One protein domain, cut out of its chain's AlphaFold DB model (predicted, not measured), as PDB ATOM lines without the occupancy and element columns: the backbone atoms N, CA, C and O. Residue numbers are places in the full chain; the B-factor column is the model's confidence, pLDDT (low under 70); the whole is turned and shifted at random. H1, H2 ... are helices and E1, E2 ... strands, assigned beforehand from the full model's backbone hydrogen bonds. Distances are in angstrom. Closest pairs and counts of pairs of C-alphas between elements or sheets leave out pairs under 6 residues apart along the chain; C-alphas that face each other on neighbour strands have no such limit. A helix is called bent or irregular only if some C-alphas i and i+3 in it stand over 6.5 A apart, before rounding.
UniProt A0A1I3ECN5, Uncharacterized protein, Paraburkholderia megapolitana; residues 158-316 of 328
ATOM      1  N   ALA A 158     -62.045 -78.626 -16.910       69.31
ATOM      2  CA  ALA A 158     -61.222 -79.829 -16.831       69.31
ATOM      3  C   ALA A 158     -60.266 -79.782 -15.630       69.31
ATOM      4  O   ALA A 158     -60.197 -80.744 -14.873       69.31
ATOM      5  N   SER A 159     -59.600 -78.648 -15.388       71.44
ATOM      6  CA  SER A 159     -58.709 -78.466 -14.232       71.44
ATOM      7  C   SER A 159     -59.465 -78.544 -12.905       71.44
ATOM      8  O   SER A 159     -58.974 -79.125 -11.942       71.44
ATOM      9  N   ARG A 160     -60.682 -77.989 -12.844       73.50
ATOM     10  CA  ARG A 160     -61.549 -78.094 -11.661       73.50
ATOM     11  C   ARG A 160     -61.940 -79.543 -11.386       73.50
ATOM     12  O   ARG A 160     -61.861 -79.971 -10.244       73.50
ATOM     13  N   VAL A 161     -62.305 -80.289 -12.426       68.25
ATOM     14  CA  VAL A 161     -62.634 -81.716 -12.321       68.25
ATOM     15  C   VAL A 161     -61.402 -82.535 -11.927       68.25
ATOM     16  O   VAL A 161     -61.496 -83.337 -11.008       68.25
ATOM     17  N   ALA A 162     -60.236 -82.291 -12.534       72.00
ATOM     18  CA  ALA A 162     -58.976 -82.961 -12.198       72.00
ATOM     19  C   ALA A 162     -58.595 -82.781 -10.718       72.00
ATOM     20  O   ALA A 162     -58.186 -83.735 -10.064       72.00
ATOM     21  N   ARG A 163     -58.798 -81.583 -10.156       71.31
ATOM     22  CA  ARG A 163     -58.562 -81.317  -8.727       71.31
ATOM     23  C   ARG A 163     -59.479 -82.121  -7.803       71.31
ATOM     24  O   ARG A 163     -59.066 -82.448  -6.696       71.31
ATOM     25  N   GLU A 164     -60.687 -82.479  -8.241       74.38
ATOM     26  CA  GLU A 164     -61.573 -83.343  -7.445       74.38
ATOM     27  C   GLU A 164     -61.061 -84.782  -7.334       74.38
ATOM     28  O   GLU A 164     -61.449 -85.484  -6.404       74.38
ATOM     29  N   PHE A 165     -60.153 -85.211  -8.218       80.00
ATOM     30  CA  PHE A 165     -59.515 -86.521  -8.108       80.00
ATOM     31  C   PHE A 165     -58.436 -86.582  -7.031       80.00
ATOM     32  O   PHE A 165     -58.029 -87.688  -6.701       80.00
ATOM     33  N   VAL A 166     -57.966 -85.455  -6.484       84.75
ATOM     34  CA  VAL A 166     -56.996 -85.442  -5.378       84.75
ATOM     35  C   VAL A 166     -57.690 -84.940  -4.122       84.75
ATOM     36  O   VAL A 166     -57.963 -83.748  -3.975       84.75
ATOM     37  N   ALA A 167     -57.988 -85.846  -3.198       86.75
ATOM     38  CA  ALA A 167     -58.558 -85.521  -1.900       86.75
ATOM     39  C   ALA A 167     -57.467 -85.496  -0.830       86.75
ATOM     40  O   ALA A 167     -56.720 -86.459  -0.673       86.75
ATOM     41  N   VAL A 168     -57.412 -84.403  -0.073       88.31
ATOM     42  CA  VAL A 168     -56.551 -84.263   1.102       88.31
ATOM     43  C   VAL A 168     -57.449 -84.100   2.316       88.31
ATOM     44  O   VAL A 168     -58.386 -83.301   2.298       88.31
ATOM     45  N   ARG A 169     -57.202 -84.904   3.347       88.19
ATOM     46  CA  ARG A 169     -58.002 -84.945   4.575       88.19
ATOM     47  C   ARG A 169     -57.105 -85.209   5.783       88.19
ATOM     48  O   ARG A 169     -56.064 -85.831   5.590       88.19
ATOM     49  N   PRO A 170     -57.515 -84.835   7.005       88.25
ATOM     50  CA  PRO A 170     -56.835 -85.290   8.213       88.25
ATOM     51  C   PRO A 170     -56.755 -86.821   8.249       88.25
ATOM     52  O   PRO A 170     -57.713 -87.505   7.854       88.25
ATOM     53  N   SER A 171     -55.625 -87.359   8.703       86.19
ATOM     54  CA  SER A 171     -55.444 -88.810   8.812       86.19
ATOM     55  C   SER A 171     -56.288 -89.425   9.928       86.19
ATOM     56  O   SER A 171     -56.922 -90.459   9.699       86.19
ATOM     57  N   ASP A 172     -56.397 -88.755  11.078       85.00
ATOM     58  CA  ASP A 172     -57.388 -89.063  12.113       85.00
ATOM     59  C   ASP A 172     -58.563 -88.075  12.028       85.00
ATOM     60  O   ASP A 172     -58.458 -86.905  12.381       85.00
ATOM     61  N   ALA A 173     -59.720 -88.546  11.558       79.88
ATOM     62  CA  ALA A 173     -60.923 -87.717  11.469       79.88
ATOM     63  C   ALA A 173     -61.555 -87.403  12.840       79.88
ATOM     64  O   ALA A 173     -62.359 -86.479  12.938       79.88
ATOM     65  N   LYS A 174     -61.245 -88.190  13.880       77.75
ATOM     66  CA  LYS A 174     -61.759 -87.991  15.243       77.75
ATOM     67  C   LYS A 174     -60.896 -87.005  16.020       77.75
ATOM     68  O   LYS A 174     -61.444 -86.203  16.768       77.75
ATOM     69  N   ASN A 175     -59.582 -87.056  15.810       75.19
ATOM     70  CA  ASN A 175     -58.614 -86.133  16.395       75.19
ATOM     71  C   ASN A 175     -57.776 -85.498  15.278       75.19
ATOM     72  O   ASN A 175     -56.613 -85.863  15.103       75.19
ATOM     73  N   PRO A 176     -58.360 -84.589  14.477       77.12
ATOM     74  CA  PRO A 176     -57.641 -83.991  13.366       77.12
ATOM     75  C   PRO A 176     -56.465 -83.169  13.890       77.12
ATOM     76  O   PRO A 176     -56.657 -82.214  14.640       77.12
ATOM     77  N   THR A 177     -55.257 -83.526  13.466       74.62
ATOM     78  CA  THR A 177     -54.057 -82.707  13.642       74.62
ATOM     79  C   THR A 177     -53.738 -82.026  12.318       74.62
ATOM     80  O   THR A 177     -53.868 -82.619  11.246       74.62
ATOM     81  N   ALA A 178     -53.364 -80.749  12.375       72.56
ATOM     82  CA  ALA A 178     -53.083 -79.966  11.177       72.56
ATOM     83  C   ALA A 178     -51.862 -80.519  10.417       72.56
ATOM     84  O   ALA A 178     -51.840 -80.521   9.186       72.56
ATOM     85  N   ASP A 179     -50.925 -81.119  11.147       85.25
ATOM     86  CA  ASP A 179     -49.667 -81.620  10.606       85.25
ATOM     87  C   ASP A 179     -49.712 -83.096  10.168       85.25
ATOM     88  O   ASP A 179     -48.664 -83.713  10.033       85.25
ATOM     89  N   ASP A 180     -50.892 -83.697   9.973       91.56
ATOM     90  CA  ASP A 180     -51.022 -85.101   9.554       91.56
ATOM     91  C   ASP A 180     -52.194 -85.317   8.589       91.56
ATOM     92  O   ASP A 180     -53.378 -85.240   8.947       91.56
ATOM     93  N   ILE A 181     -51.855 -85.581   7.329       93.25
ATOM     94  CA  ILE A 181     -52.803 -85.631   6.223       93.25
ATOM     95  C   ILE A 181     -52.710 -86.939   5.443       93.25
ATOM     96  O   ILE A 181     -51.643 -87.484   5.179       93.25
ATOM     97  N   THR A 182     -53.858 -87.414   4.975       93.88
ATOM     98  CA  THR A 182     -53.964 -88.500   4.005       93.88
ATOM     99  C   THR A 182     -54.304 -87.936   2.634       93.88
ATOM    100  O   THR A 182     -55.290 -87.212   2.473       93.88
ATOM    101  N   ILE A 183     -53.516 -88.339   1.641       92.19
ATOM    102  CA  ILE A 183     -53.723 -88.074   0.225       92.19
ATOM    103  C   ILE A 183     -54.454 -89.272  -0.381       92.19
ATOM    104  O   ILE A 183     -54.012 -90.419  -0.273       92.19
ATOM    105  N   ALA A 184     -55.578 -89.006  -1.035       90.81
ATOM    106  CA  ALA A 184     -56.364 -89.998  -1.745       90.81
ATOM    107  C   ALA A 184     -56.596 -89.590  -3.202       90.81
ATOM    108  O   ALA A 184     -56.804 -88.415  -3.502       90.81
ATOM    109  N   LEU A 185     -56.589 -90.584  -4.092       87.50
ATOM    110  CA  LEU A 185     -56.853 -90.425  -5.517       87.50
ATOM    111  C   LEU A 185     -58.192 -91.059  -5.899       87.50
ATOM    112  O   LEU A 185     -58.475 -92.198  -5.529       87.50
ATOM    113  N   GLY A 186     -59.008 -90.343  -6.667       83.81
ATOM    114  CA  GLY A 186     -60.311 -90.795  -7.158       83.81
ATOM    115  C   GLY A 186     -61.468 -89.894  -6.727       83.81
ATOM    116  O   GLY A 186     -61.277 -88.892  -6.046       83.81
ATOM    117  N   LEU A 187     -62.687 -90.254  -7.136       77.94
ATOM    118  CA  LEU A 187     -63.888 -89.442  -6.920       77.94
ATOM    119  C   LEU A 187     -64.800 -90.036  -5.844       77.94
ATOM    120  O   LEU A 187     -65.201 -91.202  -5.910       77.94
ATOM    121  N   GLY A 188     -65.194 -89.198  -4.885       76.56
ATOM    122  CA  GLY A 188     -66.182 -89.539  -3.862       76.56
ATOM    123  C   GLY A 188     -65.827 -90.817  -3.097       76.56
ATOM    124  O   GLY A 188     -64.698 -91.004  -2.658       76.56
ATOM    125  N   ARG A 189     -66.793 -91.732  -2.953       76.00
ATOM    126  CA  ARG A 189     -66.617 -92.996  -2.207       76.00
ATOM    127  C   ARG A 189     -65.653 -93.994  -2.863       76.00
ATOM    128  O   ARG A 189     -65.323 -94.993  -2.235       76.00
ATOM    129  N   LEU A 190     -65.230 -93.751  -4.106       80.25
ATOM    130  CA  LEU A 190     -64.289 -94.605  -4.839       80.25
ATOM    131  C   LEU A 190     -62.835 -94.129  -4.714       80.25
ATOM    132  O   LEU A 190     -61.949 -94.727  -5.324       80.25
ATOM    133  N   SER A 191     -62.570 -93.064  -3.949       85.69
ATOM    134  CA  SER A 191     -61.207 -92.593  -3.707       85.69
ATOM    135  C   SER A 191     -60.388 -93.633  -2.938       85.69
ATOM    136  O   SER A 191     -60.849 -94.149  -1.917       85.69
ATOM    137  N   LYS A 192     -59.155 -93.891  -3.375       89.25
ATOM    138  CA  LYS A 192     -58.191 -94.748  -2.676       89.25
ATOM    139  C   LYS A 192     -57.120 -93.895  -2.022       89.25
ATOM    140  O   LYS A 192     -56.583 -92.994  -2.657       89.25
ATOM    141  N   SER A 193     -56.811 -94.176  -0.760       92.12
ATOM    142  CA  SER A 193     -55.705 -93.502  -0.073       92.12
ATOM    143  C   SER A 193     -54.387 -94.020  -0.647       92.12
ATOM    144  O   SER A 193     -54.217 -95.231  -0.760       92.12
ATOM    145  N   VAL A 194     -53.500 -93.114  -1.050       93.81
ATOM    146  CA  VAL A 194     -52.233 -93.462  -1.714       93.81
ATOM    147  C   VAL A 194     -51.021 -93.121  -0.869       93.81
ATOM    148  O   VAL A 194     -50.027 -93.834  -0.942       93.81
ATOM    149  N   ALA A 195     -51.116 -92.082  -0.042       95.06
ATOM    150  CA  ALA A 195     -50.046 -91.661   0.845       95.06
ATOM    151  C   ALA A 195     -50.608 -90.988   2.101       95.06
ATOM    152  O   ALA A 195     -51.703 -90.417   2.083       95.06
ATOM    153  N   ARG A 196     -49.842 -91.041   3.183       96.19
ATOM    154  CA  ARG A 196     -49.981 -90.201   4.366       96.19
ATOM    155  C   ARG A 196     -48.733 -89.341   4.469       96.19
ATOM    156  O   ARG A 196     -47.640 -89.822   4.197       96.19
ATOM    157  N   ALA A 197     -48.912 -88.083   4.828       96.62
ATOM    158  CA  ALA A 197     -47.829 -87.147   5.029       96.62
ATOM    159  C   ALA A 197     -48.011 -86.467   6.376       96.62
ATOM    160  O   ALA A 197     -49.113 -86.015   6.686       96.62
ATOM    161  N   SER A 198     -46.939 -86.376   7.152       95.69
ATOM    162  CA  SER A 198     -46.969 -85.642   8.405       95.69
ATOM    163  C   SER A 198     -45.728 -84.796   8.610       95.69
ATOM    164  O   SER A 198     -44.654 -85.085   8.081       95.69
ATOM    165  N   PHE A 199     -45.904 -83.732   9.378       94.50
ATOM    166  CA  PHE A 199     -44.840 -82.894   9.888       94.50
ATOM    167  C   PHE A 199     -44.906 -82.904  11.418       94.50
ATOM    168  O   PHE A 199     -45.973 -82.934  12.018       94.50
ATOM    169  N   SER A 200     -43.763 -82.898  12.083       92.12
ATOM    170  CA  SER A 200     -43.700 -82.726  13.533       92.12
ATOM    171  C   SER A 200     -42.473 -81.914  13.893       92.12
ATOM    172  O   SER A 200     -41.434 -82.030  13.245       92.12
ATOM    173  N   ALA A 201     -42.579 -81.081  14.922       90.88
ATOM    174  CA  ALA A 201     -41.464 -80.293  15.421       90.88
ATOM    175  C   ALA A 201     -41.548 -80.097  16.933       90.88
ATOM    176  O   ALA A 201     -42.631 -79.990  17.509       90.88
ATOM    177  N   SER A 202     -40.387 -80.010  17.580       83.62
ATOM    178  CA  SER A 202     -40.287 -79.534  18.956       83.62
ATOM    179  C   SER A 202     -40.405 -78.006  18.977       83.62
ATOM    180  O   SER A 202     -39.566 -77.325  18.390       83.62
ATOM    181  N   GLY A 203     -41.406 -77.473  19.681       70.56
ATOM    182  CA  GLY A 203     -41.658 -76.030  19.780       70.56
ATOM    183  C   GLY A 203     -42.757 -75.572  18.821       70.56
ATOM    184  O   GLY A 203     -42.490 -75.254  17.667       70.56
ATOM    185  N   ALA A 204     -43.995 -75.535  19.323       61.44
ATOM    186  CA  ALA A 204     -45.198 -75.276  18.527       61.44
ATOM    187  C   ALA A 204     -45.240 -73.871  17.891       61.44
ATOM    188  O   ALA A 204     -45.789 -73.717  16.805       61.44
ATOM    189  N   ASP A 205     -44.602 -72.878  18.522       63.94
ATOM    190  CA  ASP A 205     -44.723 -71.459  18.145       63.94
ATOM    191  C   ASP A 205     -43.504 -70.904  17.384       63.94
ATOM    192  O   ASP A 205     -43.428 -69.705  17.118       63.94
ATOM    193  N   ALA A 206     -42.512 -71.742  17.068       68.12
ATOM    194  CA  ALA A 206     -41.311 -71.290  16.369       68.12
ATOM    195  C   ALA A 206     -41.591 -71.022  14.881       68.12
ATOM    196  O   ALA A 206     -42.369 -71.737  14.249       68.12
ATOM    197  N   ASP A 207     -40.900 -70.033  14.306       82.88
ATOM    198  CA  ASP A 207     -40.867 -69.798  12.860       82.88
ATOM    199  C   ASP A 207     -40.433 -71.078  12.118       82.88
ATOM    200  O   ASP A 207     -39.512 -71.783  12.552       82.88
ATOM    201  N   LEU A 208     -41.116 -71.425  11.021       86.12
ATOM    202  CA  LEU A 208     -40.871 -72.686  10.314       86.12
ATOM    203  C   LEU A 208     -39.468 -72.731   9.689       86.12
ATOM    204  O   LEU A 208     -38.831 -73.780   9.762       86.12
ATOM    205  N   ASN A 209     -38.933 -71.627   9.152       86.00
ATOM    206  CA  ASN A 209     -37.560 -71.629   8.630       86.00
ATOM    207  C   ASN A 209     -36.547 -71.846   9.748       86.00
ATOM    208  O   ASN A 209     -35.627 -72.647   9.592       86.00
ATOM    209  N   GLN A 210     -36.721 -71.166  10.881       87.31
ATOM    210  CA  GLN A 210     -35.850 -71.356  12.037       87.31
ATOM    211  C   GLN A 210     -35.926 -72.799  12.555       87.31
ATOM    212  O   GLN A 210     -34.892 -73.409  12.856       87.31
ATOM    213  N   THR A 211     -37.143 -73.353  12.601       90.44
ATOM    214  CA  THR A 211     -37.402 -74.750  12.968       90.44
ATOM    215  C   THR A 211     -36.635 -75.692  12.047       90.44
ATOM    216  O   THR A 211     -35.896 -76.544  12.534       90.44
ATOM    217  N   LEU A 212     -36.758 -75.520  10.728       91.94
ATOM    218  CA  LEU A 212     -36.100 -76.376   9.739       91.94
ATOM    219  C   LEU A 212     -34.571 -76.249   9.780       91.94
ATOM    220  O   LEU A 212     -33.869 -77.245   9.610       91.94
ATOM    221  N   ALA A 213     -34.053 -75.046  10.039       90.12
ATOM    222  CA  ALA A 213     -32.620 -74.768  10.035       90.12
ATOM    223  C   ALA A 213     -31.873 -75.317  11.259       90.12
ATOM    224  O   ALA A 213     -30.704 -75.679  11.147       90.12
ATOM    225  N   SER A 214     -32.509 -75.334  12.434       89.75
ATOM    226  CA  SER A 214     -31.794 -75.571  13.702       89.75
ATOM    227  C   SER A 214     -32.549 -76.402  14.739       89.75
ATOM    228  O   SER A 214     -31.971 -76.780  15.756       89.75
ATOM    229  N   GLY A 215     -33.828 -76.692  14.504       92.38
ATOM    230  CA  GLY A 215     -34.686 -77.385  15.457       92.38
ATOM    231  C   GLY A 215     -34.591 -78.908  15.400       92.38
ATOM    232  O   GLY A 215     -33.812 -79.495  14.644       92.38
ATOM    233  N   THR A 216     -35.456 -79.541  16.194       95.50
ATOM    234  CA  THR A 216     -35.793 -80.958  16.064       95.50
ATOM    235  C   THR A 216     -37.135 -81.075  15.355       95.50
ATOM    236  O   THR A 216     -38.144 -80.552  15.833       95.50
ATOM    237  N   TRP A 217     -37.144 -81.730  14.198       95.69
ATOM    238  CA  TRP A 217     -38.323 -81.848  13.346       95.69
ATOM    239  C   TRP A 217     -38.262 -83.099  12.473       95.69
ATOM    240  O   TRP A 217     -37.192 -83.655  12.237       95.69
ATOM    241  N   THR A 218     -39.424 -83.529  11.992       97.06
ATOM    242  CA  THR A 218     -39.580 -84.668  11.087       97.06
ATOM    243  C   THR A 218     -40.645 -84.364  10.041       97.06
ATOM    244  O   THR A 218     -41.729 -83.905  10.387       97.06
ATOM    245  N   ILE A 219     -40.346 -84.663   8.781       97.50
ATOM    246  CA  ILE A 219     -41.299 -84.860   7.690       97.50
ATOM    247  C   ILE A 219     -41.353 -86.362   7.422       97.50
ATOM    248  O   ILE A 219     -40.319 -86.995   7.202       97.50
ATOM    249  N   GLU A 220     -42.546 -86.935   7.425       97.88
ATOM    250  CA  GLU A 220     -42.764 -88.350   7.144       97.88
ATOM    251  C   GLU A 220     -43.748 -88.509   5.988       97.88
ATOM    252  O   GLU A 220     -44.827 -87.922   6.013       97.88
ATOM    253  N   ILE A 221     -43.388 -89.341   5.011       97.25
ATOM    254  CA  ILE A 221     -44.259 -89.805   3.933       97.25
ATOM    255  C   ILE A 221     -44.382 -91.324   4.037       97.25
ATOM    256  O   ILE A 221     -43.402 -92.046   3.867       97.25
ATOM    257  N   GLU A 222     -45.594 -91.809   4.290       97.31
ATOM    258  CA  GLU A 222     -45.938 -93.230   4.244       97.31
ATOM    259  C   GLU A 222     -46.750 -93.505   2.977       97.31
ATOM    260  O   GLU A 222     -47.808 -92.912   2.757       97.31
ATOM    261  N   ALA A 223     -46.291 -94.435   2.146       96.62
ATOM    262  CA  ALA A 223     -47.076 -94.935   1.032       96.62
ATOM    263  C   ALA A 223     -48.196 -95.841   1.560       96.62
ATOM    264  O   ALA A 223     -47.954 -96.862   2.188       96.62
ATOM    265  N   LEU A 224     -49.451 -95.507   1.275       95.69
ATOM    266  CA  LEU A 224     -50.609 -96.331   1.657       95.69
ATOM    267  C   LEU A 224     -50.997 -97.330   0.557       95.69
ATOM    268  O   LEU A 224     -51.941 -98.104   0.708       95.69
ATOM    269  N   SER A 225     -50.301 -97.276  -0.579       91.69
ATOM    270  CA  SER A 225     -50.485 -98.164  -1.720       91.69
ATOM    271  C   SER A 225     -49.211 -98.205  -2.566       91.69
ATOM    272  O   SER A 225     -48.527 -97.191  -2.678       91.69
ATOM    273  N   GLY A 226     -48.963 -99.313  -3.266       88.38
ATOM    274  CA  GLY A 226     -47.905 -99.402  -4.287       88.38
ATOM    275  C   GLY A 226     -48.290 -98.795  -5.645       88.38
ATOM    276  O   GLY A 226     -47.838 -99.266  -6.680       88.38
ATOM    277  N   GLN A 227     -49.222 -97.833  -5.670       86.25
ATOM    278  CA  GLN A 227     -49.743 -97.231  -6.908       86.25
ATOM    279  C   GLN A 227     -49.122 -95.867  -7.226       86.25
ATOM    280  O   GLN A 227     -49.514 -95.239  -8.209       86.25
ATOM    281  N   ILE A 228     -48.176 -95.395  -6.408       88.31
ATOM    282  CA  ILE A 228     -47.418 -94.177  -6.699       88.31
ATOM    283  C   ILE A 228     -46.502 -94.484  -7.893       88.31
ATOM    284  O   ILE A 228     -45.668 -95.383  -7.790       88.31
ATOM    285  N   PRO A 229     -46.640 -93.788  -9.036       90.00
ATOM    286  CA  PRO A 229     -45.820 -94.092 -10.201       90.00
ATOM    287  C   PRO A 229     -44.324 -93.903  -9.918       90.00
ATOM    288  O   PRO A 229     -43.922 -92.920  -9.290       90.00
ATOM    289  N   LEU A 230     -43.491 -94.804 -10.450       92.19
ATOM    290  CA  LEU A 230     -42.031 -94.759 -10.294       92.19
ATOM    291  C   LEU A 230     -41.444 -93.395 -10.677       92.19
ATOM    292  O   LEU A 230     -40.669 -92.821  -9.921       92.19
ATOM    293  N   TRP A 231     -41.867 -92.842 -11.816       88.69
ATOM    294  CA  TRP A 231     -41.363 -91.556 -12.304       88.69
ATOM    295  C   TRP A 231     -41.685 -90.387 -11.357       88.69
ATOM    296  O   TRP A 231     -40.895 -89.453 -11.261       88.69
ATOM    297  N   VAL A 232     -42.818 -90.433 -10.638       90.00
ATOM    298  CA  VAL A 232     -43.162 -89.421  -9.621       90.00
ATOM    299  C   VAL A 232     -42.181 -89.530  -8.464       90.00
ATOM    300  O   VAL A 232     -41.615 -88.529  -8.045       90.00
ATOM    301  N   THR A 233     -41.926 -90.755  -8.001       93.19
ATOM    302  CA  THR A 233     -40.964 -91.023  -6.924       93.19
ATOM    303  C   THR A 233     -39.573 -90.518  -7.302       93.19
ATOM    304  O   THR A 233     -38.986 -89.729  -6.572       93.19
ATOM    305  N   GLN A 234     -39.069 -90.903  -8.476       94.12
ATOM    306  CA  GLN A 234     -37.762 -90.468  -8.974       94.12
ATOM    307  C   GLN A 234     -37.661 -88.943  -9.075       94.12
ATOM    308  O   GLN A 234     -36.649 -88.371  -8.668       94.12
ATOM    309  N   ARG A 235     -38.714 -88.282  -9.573       93.56
ATOM    310  CA  ARG A 235     -38.742 -86.823  -9.696       93.56
ATOM    311  C   ARG A 235     -38.721 -86.131  -8.338       93.56
ATOM    312  O   ARG A 235     -37.930 -85.219  -8.161       93.56
ATOM    313  N   GLU A 236     -39.557 -86.536  -7.389       94.19
ATOM    314  CA  GLU A 236     -39.584 -85.899  -6.064       94.19
ATOM    315  C   GLU A 236     -38.252 -86.106  -5.323       94.19
ATOM    316  O   GLU A 236     -37.736 -85.170  -4.716       94.19
ATOM    317  N   LEU A 237     -37.635 -87.292  -5.437       96.62
ATOM    318  CA  LEU A 237     -36.299 -87.529  -4.878       96.62
ATOM    319  C   LEU A 237     -35.254 -86.584  -5.481       96.62
ATOM    320  O   LEU A 237     -34.457 -86.017  -4.741       96.62
ATOM    321  N   PHE A 238     -35.289 -86.376  -6.798       96.44
ATOM    322  CA  PHE A 238     -34.419 -85.417  -7.476       96.44
ATOM    323  C   PHE A 238     -34.662 -83.977  -7.015       96.44
ATOM    324  O   PHE A 238     -33.725 -83.278  -6.636       96.44
ATOM    325  N   LEU A 239     -35.923 -83.537  -7.004       95.75
ATOM    326  CA  LEU A 239     -36.284 -82.159  -6.673       95.75
ATOM    327  C   LEU A 239     -35.865 -81.756  -5.253       95.75
ATOM    328  O   LEU A 239     -35.595 -80.580  -5.015       95.75
ATOM    329  N   PHE A 240     -35.785 -82.714  -4.326       95.44
ATOM    330  CA  PHE A 240     -35.378 -82.464  -2.942       95.44
ATOM    331  C   PHE A 240     -33.966 -82.957  -2.611       95.44
ATOM    332  O   PHE A 240     -33.609 -82.997  -1.434       95.44
ATOM    333  N   GLY A 241     -33.153 -83.312  -3.613       95.31
ATOM    334  CA  GLY A 241     -31.750 -83.702  -3.422       95.31
ATOM    335  C   GLY A 241     -31.563 -84.985  -2.606       95.31
ATOM    336  O   GLY A 241     -30.624 -85.098  -1.821       95.31
ATOM    337  N   LEU A 242     -32.496 -85.927  -2.738       96.56
ATOM    338  CA  LEU A 242     -32.494 -87.226  -2.059       96.56
ATOM    339  C   LEU A 242     -32.021 -88.363  -2.983       96.56
ATOM    340  O   LEU A 242     -31.789 -89.490  -2.546       96.56
ATOM    341  N   ASP A 243     -31.910 -88.099  -4.279       93.12
ATOM    342  CA  ASP A 243     -31.661 -89.088  -5.321       93.12
ATOM    343  C   ASP A 243     -30.232 -89.647  -5.347       93.12
ATOM    344  O   ASP A 243     -30.036 -90.740  -5.875       93.12
ATOM    345  N   ASP A 244     -29.270 -88.992  -4.700       92.44
ATOM    346  CA  ASP A 244     -27.901 -89.508  -4.560       92.44
ATOM    347  C   ASP A 244     -27.714 -90.444  -3.351       92.44
ATOM    348  O   ASP A 244     -26.694 -91.127  -3.235       92.44
ATOM    349  N   SER A 245     -28.696 -90.533  -2.446       95.31
ATOM    350  CA  SER A 245     -28.597 -91.377  -1.250       95.31
ATOM    351  C   SER A 245     -28.553 -92.868  -1.606       95.31
ATOM    352  O   SER A 245     -29.418 -93.382  -2.321       95.31
ATOM    353  N   ALA A 246     -27.581 -93.615  -1.079       95.25
ATOM    354  CA  ALA A 246     -27.528 -95.066  -1.272       95.25
ATOM    355  C   ALA A 246     -28.716 -95.776  -0.599       95.25
ATOM    356  O   ALA A 246     -29.244 -96.745  -1.147       95.25
ATOM    357  N   LEU A 247     -29.190 -95.243   0.534       96.94
ATOM    358  CA  LEU A 247     -30.352 -95.739   1.271       96.94
ATOM    359  C   LEU A 247     -31.622 -95.794   0.405       96.94
ATOM    360  O   LEU A 247     -32.455 -96.677   0.586       96.94
ATOM    361  N   LEU A 248     -31.756 -94.879  -0.561       97.50
ATOM    362  CA  LEU A 248     -32.937 -94.768  -1.424       97.50
ATOM    363  C   LEU A 248     -32.789 -95.461  -2.786       97.50
ATOM    364  O   LEU A 248     -33.609 -95.238  -3.678       97.50
ATOM    365  N   GLN A 249     -31.769 -96.304  -2.979       95.88
ATOM    366  CA  GLN A 249     -31.553 -96.992  -4.256       95.88
ATOM    367  C   GLN A 249     -32.753 -97.852  -4.677       95.88
ATOM    368  O   GLN A 249     -33.166 -97.799  -5.839       95.88
ATOM    369  N   ASP A 250     -33.314 -98.626  -3.746       94.50
ATOM    370  CA  ASP A 250     -34.466 -99.483  -4.035       94.50
ATOM    371  C   ASP A 250     -35.692 -98.645  -4.420       94.50
ATOM    372  O   ASP A 250     -36.285 -98.858  -5.477       94.50
ATOM    373  N   LEU A 251     -35.966 -97.591  -3.645       95.31
ATOM    374  CA  LEU A 251     -37.039 -96.635  -3.907       95.31
ATOM    375  C   LEU A 251     -36.898 -95.960  -5.285       95.31
ATOM    376  O   LEU A 251     -37.880 -95.817  -6.011       95.31
ATOM    377  N   ARG A 252     -35.678 -95.586  -5.693       95.50
ATOM    378  CA  ARG A 252     -35.412 -95.030  -7.032       95.50
ATOM    379  C   ARG A 252     -35.629 -96.023  -8.168       95.50
ATOM    380  O   ARG A 252     -35.905 -95.591  -9.286       95.50
ATOM    381  N   THR A 253     -35.439 -97.315  -7.919       95.38
ATOM    382  CA  THR A 253     -35.472 -98.352  -8.961       95.38
ATOM    383  C   THR A 253     -36.870 -98.939  -9.115       95.38
ATOM    384  O   THR A 253     -37.328 -99.163 -10.236       95.38
ATOM    385  N   HIS A 254     -37.561 -99.155  -7.998       94.94
ATOM    386  CA  HIS A 254     -38.822 -99.892  -7.947       94.94
ATOM    387  C   HIS A 254     -40.016 -99.036  -7.504       94.94
ATOM    388  O   HIS A 254     -41.160 -99.424  -7.735       94.94
ATOM    389  N   GLY A 255     -39.773 -97.840  -6.964       94.88
ATOM    390  CA  GLY A 255     -40.818 -96.965  -6.440       94.88
ATOM    391  C   GLY A 255     -41.270 -97.402  -5.050       94.88
ATOM    392  O   GLY A 255     -40.673 -98.280  -4.433       94.88
ATOM    393  N   PHE A 256     -42.314 -96.751  -4.541       95.44
ATOM    394  CA  PHE A 256     -42.884 -97.091  -3.240       95.44
ATOM    395  C   PHE A 256     -43.682 -98.399  -3.296       95.44
ATOM    396  O   PHE A 256     -44.595 -98.551  -4.114       95.44
ATOM    397  N   HIS A 257     -43.430 -99.287  -2.341       95.69
ATOM    398  CA  HIS A 257     -44.353-100.344  -1.952       95.69
ATOM    399  C   HIS A 257     -45.363 -99.838  -0.914       95.69
ATOM    400  O   HIS A 257     -45.222 -98.773  -0.315       95.69
ATOM    401  N   SER A 258     -46.430-100.610  -0.690       95.31
ATOM    402  CA  SER A 258     -47.382-100.292   0.377       95.31
ATOM    403  C   SER A 258     -46.692-100.363   1.741       95.31
ATOM    404  O   SER A 258     -46.042-101.361   2.039       95.31
ATOM    405  N   HIS A 259     -46.922 -99.350   2.570       95.88
ATOM    406  CA  HIS A 259     -46.335 -99.118   3.896       95.88
ATOM    407  C   HIS A 259     -44.851 -98.768   3.915       95.88
ATOM    408  O   HIS A 259     -44.274 -98.660   4.999       95.88
ATOM    409  N   ASP A 260     -44.250 -98.526   2.750       97.56
ATOM    410  CA  ASP A 260     -42.938 -97.903   2.718       97.56
ATOM    411  C   ASP A 260     -43.013 -96.511   3.348       97.56
ATOM    412  O   ASP A 260     -43.941 -95.736   3.092       97.56
ATOM    413  N   LYS A 261     -42.019 -96.193   4.173       97.94
ATOM    414  CA  LYS A 261     -41.940 -94.947   4.924       97.94
ATOM    415  C   LYS A 261     -40.624 -94.242   4.634       97.94
ATOM    416  O   LYS A 261     -39.559 -94.742   4.990       97.94
ATOM    417  N   LEU A 262     -40.725 -93.057   4.043       98.19
ATOM    418  CA  LEU A 262     -39.629 -92.116   3.849       98.19
ATOM    419  C   LEU A 262     -39.715 -91.020   4.911       98.19
ATOM    420  O   LEU A 262     -40.758 -90.393   5.087       98.19
ATOM    421  N   VAL A 263     -38.613 -90.783   5.610       98.31
ATOM    422  CA  VAL A 263     -38.520 -89.815   6.700       98.31
ATOM    423  C   VAL A 263     -37.332 -88.904   6.461       98.31
ATOM    424  O   VAL A 263     -36.208 -89.373   6.309       98.31
ATOM    425  N   LEU A 264     -37.573 -87.601   6.487       98.06
ATOM    426  CA  LEU A 264     -36.545 -86.572   6.493       98.06
ATOM    427  C   LEU A 264     -36.670 -85.794   7.797       98.06
ATOM    428  O   LEU A 264     -37.772 -85.395   8.160       98.06
ATOM    429  N   GLY A 265     -35.579 -85.544   8.505       97.69
ATOM    430  CA  GLY A 265     -35.677 -84.795   9.750       97.69
ATOM    431  C   GLY A 265     -34.365 -84.218  10.225       97.69
ATOM    432  O   GLY A 265     -33.319 -84.386   9.599       97.69
ATOM    433  N   ALA A 266     -34.426 -83.551  11.370       97.88
ATOM    434  CA  ALA A 266     -33.257 -83.134  12.118       97.88
ATOM    435  C   ALA A 266     -33.469 -83.364  13.615       97.88
ATOM    436  O   ALA A 266     -34.590 -83.269  14.117       97.88
ATOM    437  N   ARG A 267     -32.378 -83.654  14.329       96.25
ATOM    438  CA  ARG A 267     -32.320 -83.672  15.797       96.25
ATOM    439  C   ARG A 267     -31.288 -82.650  16.237       96.25
ATOM    440  O   ARG A 267     -30.107 -82.806  15.928       96.25
ATOM    441  N   ASP A 268     -31.742 -81.587  16.889       92.31
ATOM    442  CA  ASP A 268     -30.924 -80.437  17.287       92.31
ATOM    443  C   ASP A 268     -30.099 -79.887  16.105       92.31
ATOM    444  O   ASP A 268     -28.876 -79.741  16.176       92.31
ATOM    445  N   GLY A 269     -30.765 -79.690  14.960       92.06
ATOM    446  CA  GLY A 269     -30.151 -79.223  13.714       92.06
ATOM    447  C   GLY A 269     -29.305 -80.261  12.963       92.06
ATOM    448  O   GLY A 269     -28.851 -79.990  11.853       92.06
ATOM    449  N   LYS A 270     -29.096 -81.466  13.510       97.19
ATOM    450  CA  LYS A 270     -28.376 -82.548  12.822       97.19
ATOM    451  C   LYS A 270     -29.338 -83.350  11.960       97.19
ATOM    452  O   LYS A 270     -30.174 -84.087  12.484       97.19
ATOM    453  N   GLY A 271     -29.213 -83.182  10.649       97.94
ATOM    454  CA  GLY A 271     -30.085 -83.803   9.662       97.94
ATOM    455  C   GLY A 271     -29.924 -85.319   9.544       97.94
ATOM    456  O   GLY A 271     -28.816 -85.851   9.656       97.94
ATOM    457  N   TYR A 272     -31.030 -86.005   9.278       98.50
ATOM    458  CA  TYR A 272     -31.077 -87.432   8.984       98.50
ATOM    459  C   TYR A 272     -32.101 -87.735   7.886       98.50
ATOM    460  O   TYR A 272     -33.080 -87.007   7.696       98.50
ATOM    461  N   LEU A 273     -31.860 -88.837   7.187       98.56
ATOM    462  CA  LEU A 273     -32.755 -89.440   6.209       98.56
ATOM    463  C   LEU A 273     -32.999 -90.884   6.643       98.56
ATOM    464  O   LEU A 273     -32.054 -91.590   6.984       98.56
ATOM    465  N   SER A 274     -34.251 -91.326   6.654       98.38
ATOM    466  CA  SER A 274     -34.613 -92.698   6.993       98.38
ATOM    467  C   SER A 274     -35.587 -93.281   5.981       98.38
ATOM    468  O   SER A 274     -36.550 -92.630   5.586       98.38
ATOM    469  N   PHE A 275     -35.374 -94.539   5.611       98.31
ATOM    470  CA  PHE A 275     -36.276 -95.311   4.771       98.31
ATOM    471  C   PHE A 275     -36.531 -96.668   5.420       98.31
ATOM    472  O   PHE A 275     -35.594 -97.405   5.723       98.31
ATOM    473  N   ASN A 276     -37.799 -96.977   5.696       96.75
ATOM    474  CA  ASN A 276     -38.219 -98.222   6.350       96.75
ATOM    475  C   ASN A 276     -37.457 -98.540   7.654       96.75
ATOM    476  O   ASN A 276     -37.176 -99.693   7.968       96.75
ATOM    477  N   GLY A 277     -37.133 -97.498   8.427       95.25
ATOM    478  CA  GLY A 277     -36.443 -97.606   9.716       95.25
ATOM    479  C   GLY A 277     -34.917 -97.700   9.629       95.25
ATOM    480  O   GLY A 277     -34.258 -97.698  10.667       95.25
ATOM    481  N   HIS A 278     -34.347 -97.748   8.425       97.75
ATOM    482  CA  HIS A 278     -32.911 -97.600   8.211       97.75
ATOM    483  C   HIS A 278     -32.579 -96.120   8.061       97.75
ATOM    484  O   HIS A 278     -33.160 -95.457   7.210       97.75
ATOM    485  N   GLU A 279     -31.659 -95.615   8.878       98.06
ATOM    486  CA  GLU A 279     -31.334 -94.191   8.965       98.06
ATOM    487  C   GLU A 279     -29.875 -93.920   8.585       98.06
ATOM    488  O   GLU A 279     -28.974 -94.673   8.958       98.06
ATOM    489  N   GLU A 280     -29.644 -92.804   7.895       97.69
ATOM    490  CA  GLU A 280     -28.327 -92.227   7.649       97.69
ATOM    491  C   GLU A 280     -28.283 -90.743   8.034       97.69
ATOM    492  O   GLU A 280     -29.295 -90.036   8.031       97.69
ATOM    493  N   ALA A 281     -27.085 -90.251   8.359       98.00
ATOM    494  CA  ALA A 281     -26.865 -88.822   8.536       98.00
ATOM    495  C   ALA A 281     -27.016 -88.108   7.187       98.00
ATOM    496  O   ALA A 281     -26.427 -88.530   6.193       98.00
ATOM    497  N   PHE A 282     -27.752 -86.997   7.163       97.50
ATOM    498  CA  PHE A 282     -28.059 -86.283   5.929       97.50
ATOM    499  C   PHE A 282     -27.884 -84.776   6.109       97.50
ATOM    500  O   PHE A 282     -28.740 -84.084   6.661       97.50
ATOM    501  N   ALA A 283     -26.756 -84.247   5.630       94.94
ATOM    502  CA  ALA A 283     -26.413 -82.832   5.778       94.94
ATOM    503  C   ALA A 283     -27.396 -81.888   5.055       94.94
ATOM    504  O   ALA A 283     -27.566 -80.745   5.474       94.94
ATOM    505  N   GLY A 284     -28.067 -82.367   4.001       94.31
ATOM    506  CA  GLY A 284     -29.031 -81.596   3.215       94.31
ATOM    507  C   GLY A 284     -30.400 -81.400   3.872       94.31
ATOM    508  O   GLY A 284     -31.236 -80.711   3.295       94.31
ATOM    509  N   ALA A 285     -30.655 -81.959   5.064       96.19
ATOM    510  CA  ALA A 285     -32.011 -82.061   5.612       96.19
ATOM    511  C   ALA A 285     -32.760 -80.728   5.712       96.19
ATOM    512  O   ALA A 285     -33.926 -80.659   5.335       96.19
ATOM    513  N   ALA A 286     -32.100 -79.662   6.170       93.50
ATOM    514  CA  ALA A 286     -32.727 -78.346   6.284       93.50
ATOM    515  C   ALA A 286     -33.144 -77.779   4.914       93.50
ATOM    516  O   ALA A 286     -34.255 -77.269   4.771       93.50
ATOM    517  N   ALA A 287     -32.278 -77.902   3.903       93.00
ATOM    518  CA  ALA A 287     -32.561 -77.435   2.548       93.00
ATOM    519  C   ALA A 287     -33.679 -78.266   1.901       93.00
ATOM    520  O   ALA A 287     -34.671 -77.703   1.444       93.00
ATOM    521  N   SER A 288     -33.572 -79.596   1.952       95.94
ATOM    522  CA  SER A 288     -34.586 -80.515   1.426       95.94
ATOM    523  C   SER A 288     -35.936 -80.343   2.123       95.94
ATOM    524  O   SER A 288     -36.970 -80.321   1.462       95.94
ATOM    525  N   GLY A 289     -35.943 -80.164   3.448       95.44
ATOM    526  CA  GLY A 289     -37.159 -79.933   4.225       95.44
ATOM    527  C   GLY A 289     -37.821 -78.608   3.861       95.44
ATOM    528  O   GLY A 289     -39.035 -78.555   3.675       95.44
ATOM    529  N   ARG A 290     -37.027 -77.547   3.672       93.12
ATOM    530  CA  ARG A 290     -37.523 -76.251   3.201       93.12
ATOM    531  C   ARG A 290     -38.116 -76.346   1.797       93.12
ATOM    532  O   ARG A 290     -39.251 -75.915   1.611       93.12
ATOM    533  N   SER A 291     -37.394 -76.928   0.840       92.94
ATOM    534  CA  SER A 291     -37.898 -77.127  -0.524       92.94
ATOM    535  C   SER A 291     -39.156 -77.992  -0.527       92.94
ATOM    536  O   SER A 291     -40.130 -77.637  -1.177       92.94
ATOM    537  N   PHE A 292     -39.220 -79.064   0.267       95.19
ATOM    538  CA  PHE A 292     -40.434 -79.872   0.379       95.19
ATOM    539  C   PHE A 292     -41.629 -79.047   0.877       95.19
ATOM    540  O   PHE A 292     -42.685 -79.055   0.240       95.19
ATOM    541  N   MET A 293     -41.467 -78.318   1.986       93.50
ATOM    542  CA  MET A 293     -42.539 -77.529   2.608       93.50
ATOM    543  C   MET A 293     -42.993 -76.345   1.743       93.50
ATOM    544  O   MET A 293     -44.138 -75.913   1.846       93.50
ATOM    545  N   GLN A 294     -42.114 -75.828   0.884       91.31
ATOM    546  CA  GLN A 294     -42.379 -74.663   0.042       91.31
ATOM    547  C   GLN A 294     -42.859 -75.023  -1.372       91.31
ATOM    548  O   GLN A 294     -43.733 -74.352  -1.920       91.31
ATOM    549  N   ASP A 295     -42.266 -76.047  -1.979       92.12
ATOM    550  CA  ASP A 295     -42.363 -76.284  -3.419       92.12
ATOM    551  C   ASP A 295     -43.328 -77.421  -3.755       92.12
ATOM    552  O   ASP A 295     -43.951 -77.423  -4.822       92.12
ATOM    553  N   SER A 296     -43.479 -78.390  -2.847       92.88
ATOM    554  CA  SER A 296     -44.378 -79.524  -3.051       92.88
ATOM    555  C   SER A 296     -45.819 -79.162  -2.695       92.88
ATOM    556  O   SER A 296     -46.091 -78.420  -1.751       92.88
ATOM    557  N   PHE A 297     -46.778 -79.747  -3.414       91.31
ATOM    558  CA  PHE A 297     -48.197 -79.600  -3.079       91.31
ATOM    559  C   PHE A 297     -48.513 -80.074  -1.649       91.31
ATOM    560  O   PHE A 297     -49.269 -79.420  -0.933       91.31
ATOM    561  N   ILE A 298     -47.925 -81.199  -1.231       92.62
ATOM    562  CA  ILE A 298     -48.154 -81.812   0.086       92.62
ATOM    563  C   ILE A 298     -47.552 -80.943   1.193       92.62
ATOM    564  O   ILE A 298     -48.231 -80.622   2.167       92.62
ATOM    565  N   GLY A 299     -46.296 -80.536   1.031       93.25
ATOM    566  CA  GLY A 299     -45.591 -79.690   1.983       93.25
ATOM    567  C   GLY A 299     -46.238 -78.318   2.140       93.25
ATOM    568  O   GLY A 299     -46.389 -77.859   3.269       93.25
ATOM    569  N   LEU A 300     -46.739 -77.717   1.054       91.56
ATOM    570  CA  LEU A 300     -47.447 -76.436   1.121       91.56
ATOM    571  C   LEU A 300     -48.731 -76.520   1.964       91.56
ATOM    572  O   LEU A 300     -49.069 -75.577   2.687       91.56
ATOM    573  N   ILE A 301     -49.444 -77.653   1.894       90.62
ATOM    574  CA  ILE A 301     -50.607 -77.922   2.751       90.62
ATOM    575  C   ILE A 301     -50.170 -78.046   4.209       90.62
ATOM    576  O   ILE A 301     -50.747 -77.367   5.054       90.62
ATOM    577  N   LEU A 302     -49.147 -78.860   4.493       91.56
ATOM    578  CA  LEU A 302     -48.624 -79.050   5.851       91.56
ATOM    579  C   LEU A 302     -48.156 -77.722   6.470       91.56
ATOM    580  O   LEU A 302     -48.540 -77.401   7.591       91.56
ATOM    581  N   ALA A 303     -47.409 -76.906   5.721       89.50
ATOM    582  CA  ALA A 303     -46.967 -75.582   6.160       89.50
ATOM    583  C   ALA A 303     -48.154 -74.667   6.501       89.50
ATOM    584  O   ALA A 303     -48.221 -74.089   7.584       89.50
ATOM    585  N   SER A 304     -49.141 -74.591   5.602       84.94
ATOM    586  CA  SER A 304     -50.306 -73.713   5.778       84.94
ATOM    587  C   SER A 304     -51.216 -74.145   6.932       84.94
ATOM    588  O   SER A 304     -51.870 -73.320   7.570       84.94
ATOM    589  N   HIS A 305     -51.301 -75.451   7.172       83.75
ATOM    590  CA  HIS A 305     -52.024 -76.038   8.290       83.75
ATOM    591  C   HIS A 305     -51.393 -75.648   9.631       83.75
ATOM    592  O   HIS A 305     -52.111 -75.160  10.510       83.75
ATOM    593  N   ARG A 306     -50.063 -75.759   9.748       79.19
ATOM    594  CA  ARG A 306     -49.309 -75.300  10.920       79.19
ATOM    595  C   ARG A 306     -49.533 -73.813  11.192       79.19
ATOM    596  O   ARG A 306     -49.882 -73.447  12.312       79.19
ATOM    597  N   ASP A 307     -49.411 -72.960  10.175       75.44
ATOM    598  CA  ASP A 307     -49.601 -71.509  10.332       75.44
ATOM    599  C   ASP A 307     -51.000 -71.162  10.862       75.44
ATOM    600  O   ASP A 307     -51.164 -70.293  11.722       75.44
ATOM    601  N   ALA A 308     -52.032 -71.864  10.380       72.56
ATOM    602  CA  ALA A 308     -53.402 -71.666  10.838       72.56
ATOM    603  C   ALA A 308     -53.618 -72.115  12.296       72.56
ATOM    604  O   ALA A 308     -54.429 -71.513  13.005       72.56
ATOM    605  N   ASP A 309     -52.924 -73.162  12.743       67.69
ATOM    606  CA  ASP A 309     -52.971 -73.645  14.126       67.69
ATOM    607  C   ASP A 309     -52.223 -72.704  15.084       67.69
ATOM    608  O   ASP A 309     -52.760 -72.358  16.142       67.69
ATOM    609  N   VAL A 310     -51.055 -72.189  14.683       65.44
ATOM    610  CA  VAL A 310     -50.323 -71.145  15.426       65.44
ATOM    611  C   VAL A 310     -51.178 -69.880  15.560       65.44
ATOM    612  O   VAL A 310     -51.338 -69.345  16.653       65.44
ATOM    613  N   GLN A 311     -51.835 -69.432  14.484       62.19
ATOM    614  CA  GLN A 311     -52.742 -68.278  14.545       62.19
ATOM    615  C   GLN A 311     -53.979 -68.522  15.425       62.19
ATOM    616  O   GLN A 311     -54.487 -67.596  16.063       62.19
ATOM    617  N   ARG A 312     -54.512 -69.752  15.461       64.25
ATOM    618  CA  ARG A 312     -55.649 -70.098  16.332       64.25
ATOM    619  C   ARG A 312     -55.254 -70.103  17.805       64.25
ATOM    620  O   ARG A 312     -56.011 -69.592  18.628       64.25
ATOM    621  N   THR A 313     -54.089 -70.649  18.134       61.03
ATOM    622  CA  THR A 313     -53.578 -70.695  19.512       61.03
ATOM    623  C   THR A 313     -53.147 -69.316  20.010       61.03
ATOM    624  O   THR A 313     -53.464 -68.964  21.146       61.03
ATOM    625  N   SER A 314     -52.550 -68.477  19.156       60.28
ATOM    626  CA  SER A 314     -52.167 -67.102  19.509       60.28
ATOM    627  C   SER A 314     -53.366 -66.182  19.767       60.28
ATOM    628  O   SER A 314     -53.278 -65.264  20.582       60.28
ATOM    629  N   ASN A 315     -54.489 -66.418  19.078       57.84
ATOM    630  CA  ASN A 315     -55.716 -65.621  19.191       57.84
ATOM    631  C   ASN A 315     -56.731 -66.187  20.197       57.84
ATOM    632  O   ASN A 315     -57.790 -65.585  20.403       57.84
ATOM    633  N   ALA A 316     -56.442 -67.326  20.833       51.34
ATOM    634  CA  ALA A 316     -57.289 -67.852  21.892       51.34
ATOM    635  C   ALA A 316     -57.280 -66.872  23.084       51.34
ATOM    636  O   ALA A 316     -56.204 -66.476  23.547       51.34
TER     637      ALA A 316
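AT A GLANCE: This is residues 158 to 316 of the 328 residues of an uncharacterized protein of Paraburkholderia megapolitana (UniProt A0A1I3ECN5). What is the main picture? Seven antiparallel strands, E1 to E7 side by side in chain order, make one twisted sheet, with helices H2, H4, H5 and H6 over one face: two layers. H3 packs on H4, while H1 is off the sheet, before edge strand E1. What is printed? The 159 residues hold six helices and seven strands in the order H1 E1 E2 E3 H2 E4 H3 H4 E5 E6 E7 H5 H6, a mixed class. The whole is compact, with a radius of gyration of the C-alphas of 15.8 A and spans of 45 by 41 by 28 A.

HOW THE PARTS SIT: How does the printed part enter the sheet? H1, residues 158 to 164, touches no helix. E1, residues 166 to 170, E2, residues 180 to 185, and E3, residues 192 to 201, form a meander, each strand the antiparallel neighbour of the one before, with N 167 and O 184 at 2.8 A and N 181 and O 197 at 2.8 A. How does the sheet go on? E4, residues 217 to 223, is antiparallel to E3, N 196 to O 222 2.8 A, and to E5, residues 261 to 267, N 219 to O 264 2.7 A. E5, E6, residues 270 to 275, and E7, residues 278 to 281, form a second meander, with N 263 to O 274 2.8 A and N 273 to O 280 3.0 A. Which helices touch? H3, residues 230 to 239, and H4, residues 246 to 254, form a helical hairpin at a shallow tilt of 34 degrees, only just short of steep, with the closest C-alphas, Gln 234 and Arg 252, 5.5 A apart. H2, residues 208 to 214, touches H5, residues 285 to 295, opposite ways at 13 degrees, a shallow tilt; the closest C-alphas, Ala 213 and Ala 286, are 5.2 A apart. H6, residues 297 to 314, touches H5 only at the corner, with residues 298 to 303 alone, Met 293 and Gly 299 having the closest C-alphas at 3.8 A. How are the helices' backbones? Every O i to N i+4 pair is within hydrogen-bond range in H1, H2, H3, H5 and H6, and 3 of 5 in H4, which is irregular: C-alphas 247 and 250 are 7.7 A apart.

IN THESE COORDINATES: Where are the ends? H1 begins at C-alpha 158 (-61.222, -79.829, -16.831), and H6 ends at C-alpha 314 (-52.167, -67.102, 19.509). Which elements are long? E3 spans 28.6 A, H6 26.1 A and E4 20.0 A.

THE WHOLE: How far does it reach? The C-alphas of Thr 253 and Ala 316, the two farthest apart, are 48.6 A apart. Is anything cut or uncertain? The printed part has no cut and no long link. Residues 158, 161, 204 to 206 and 309 to 316 have pLDDT under 70.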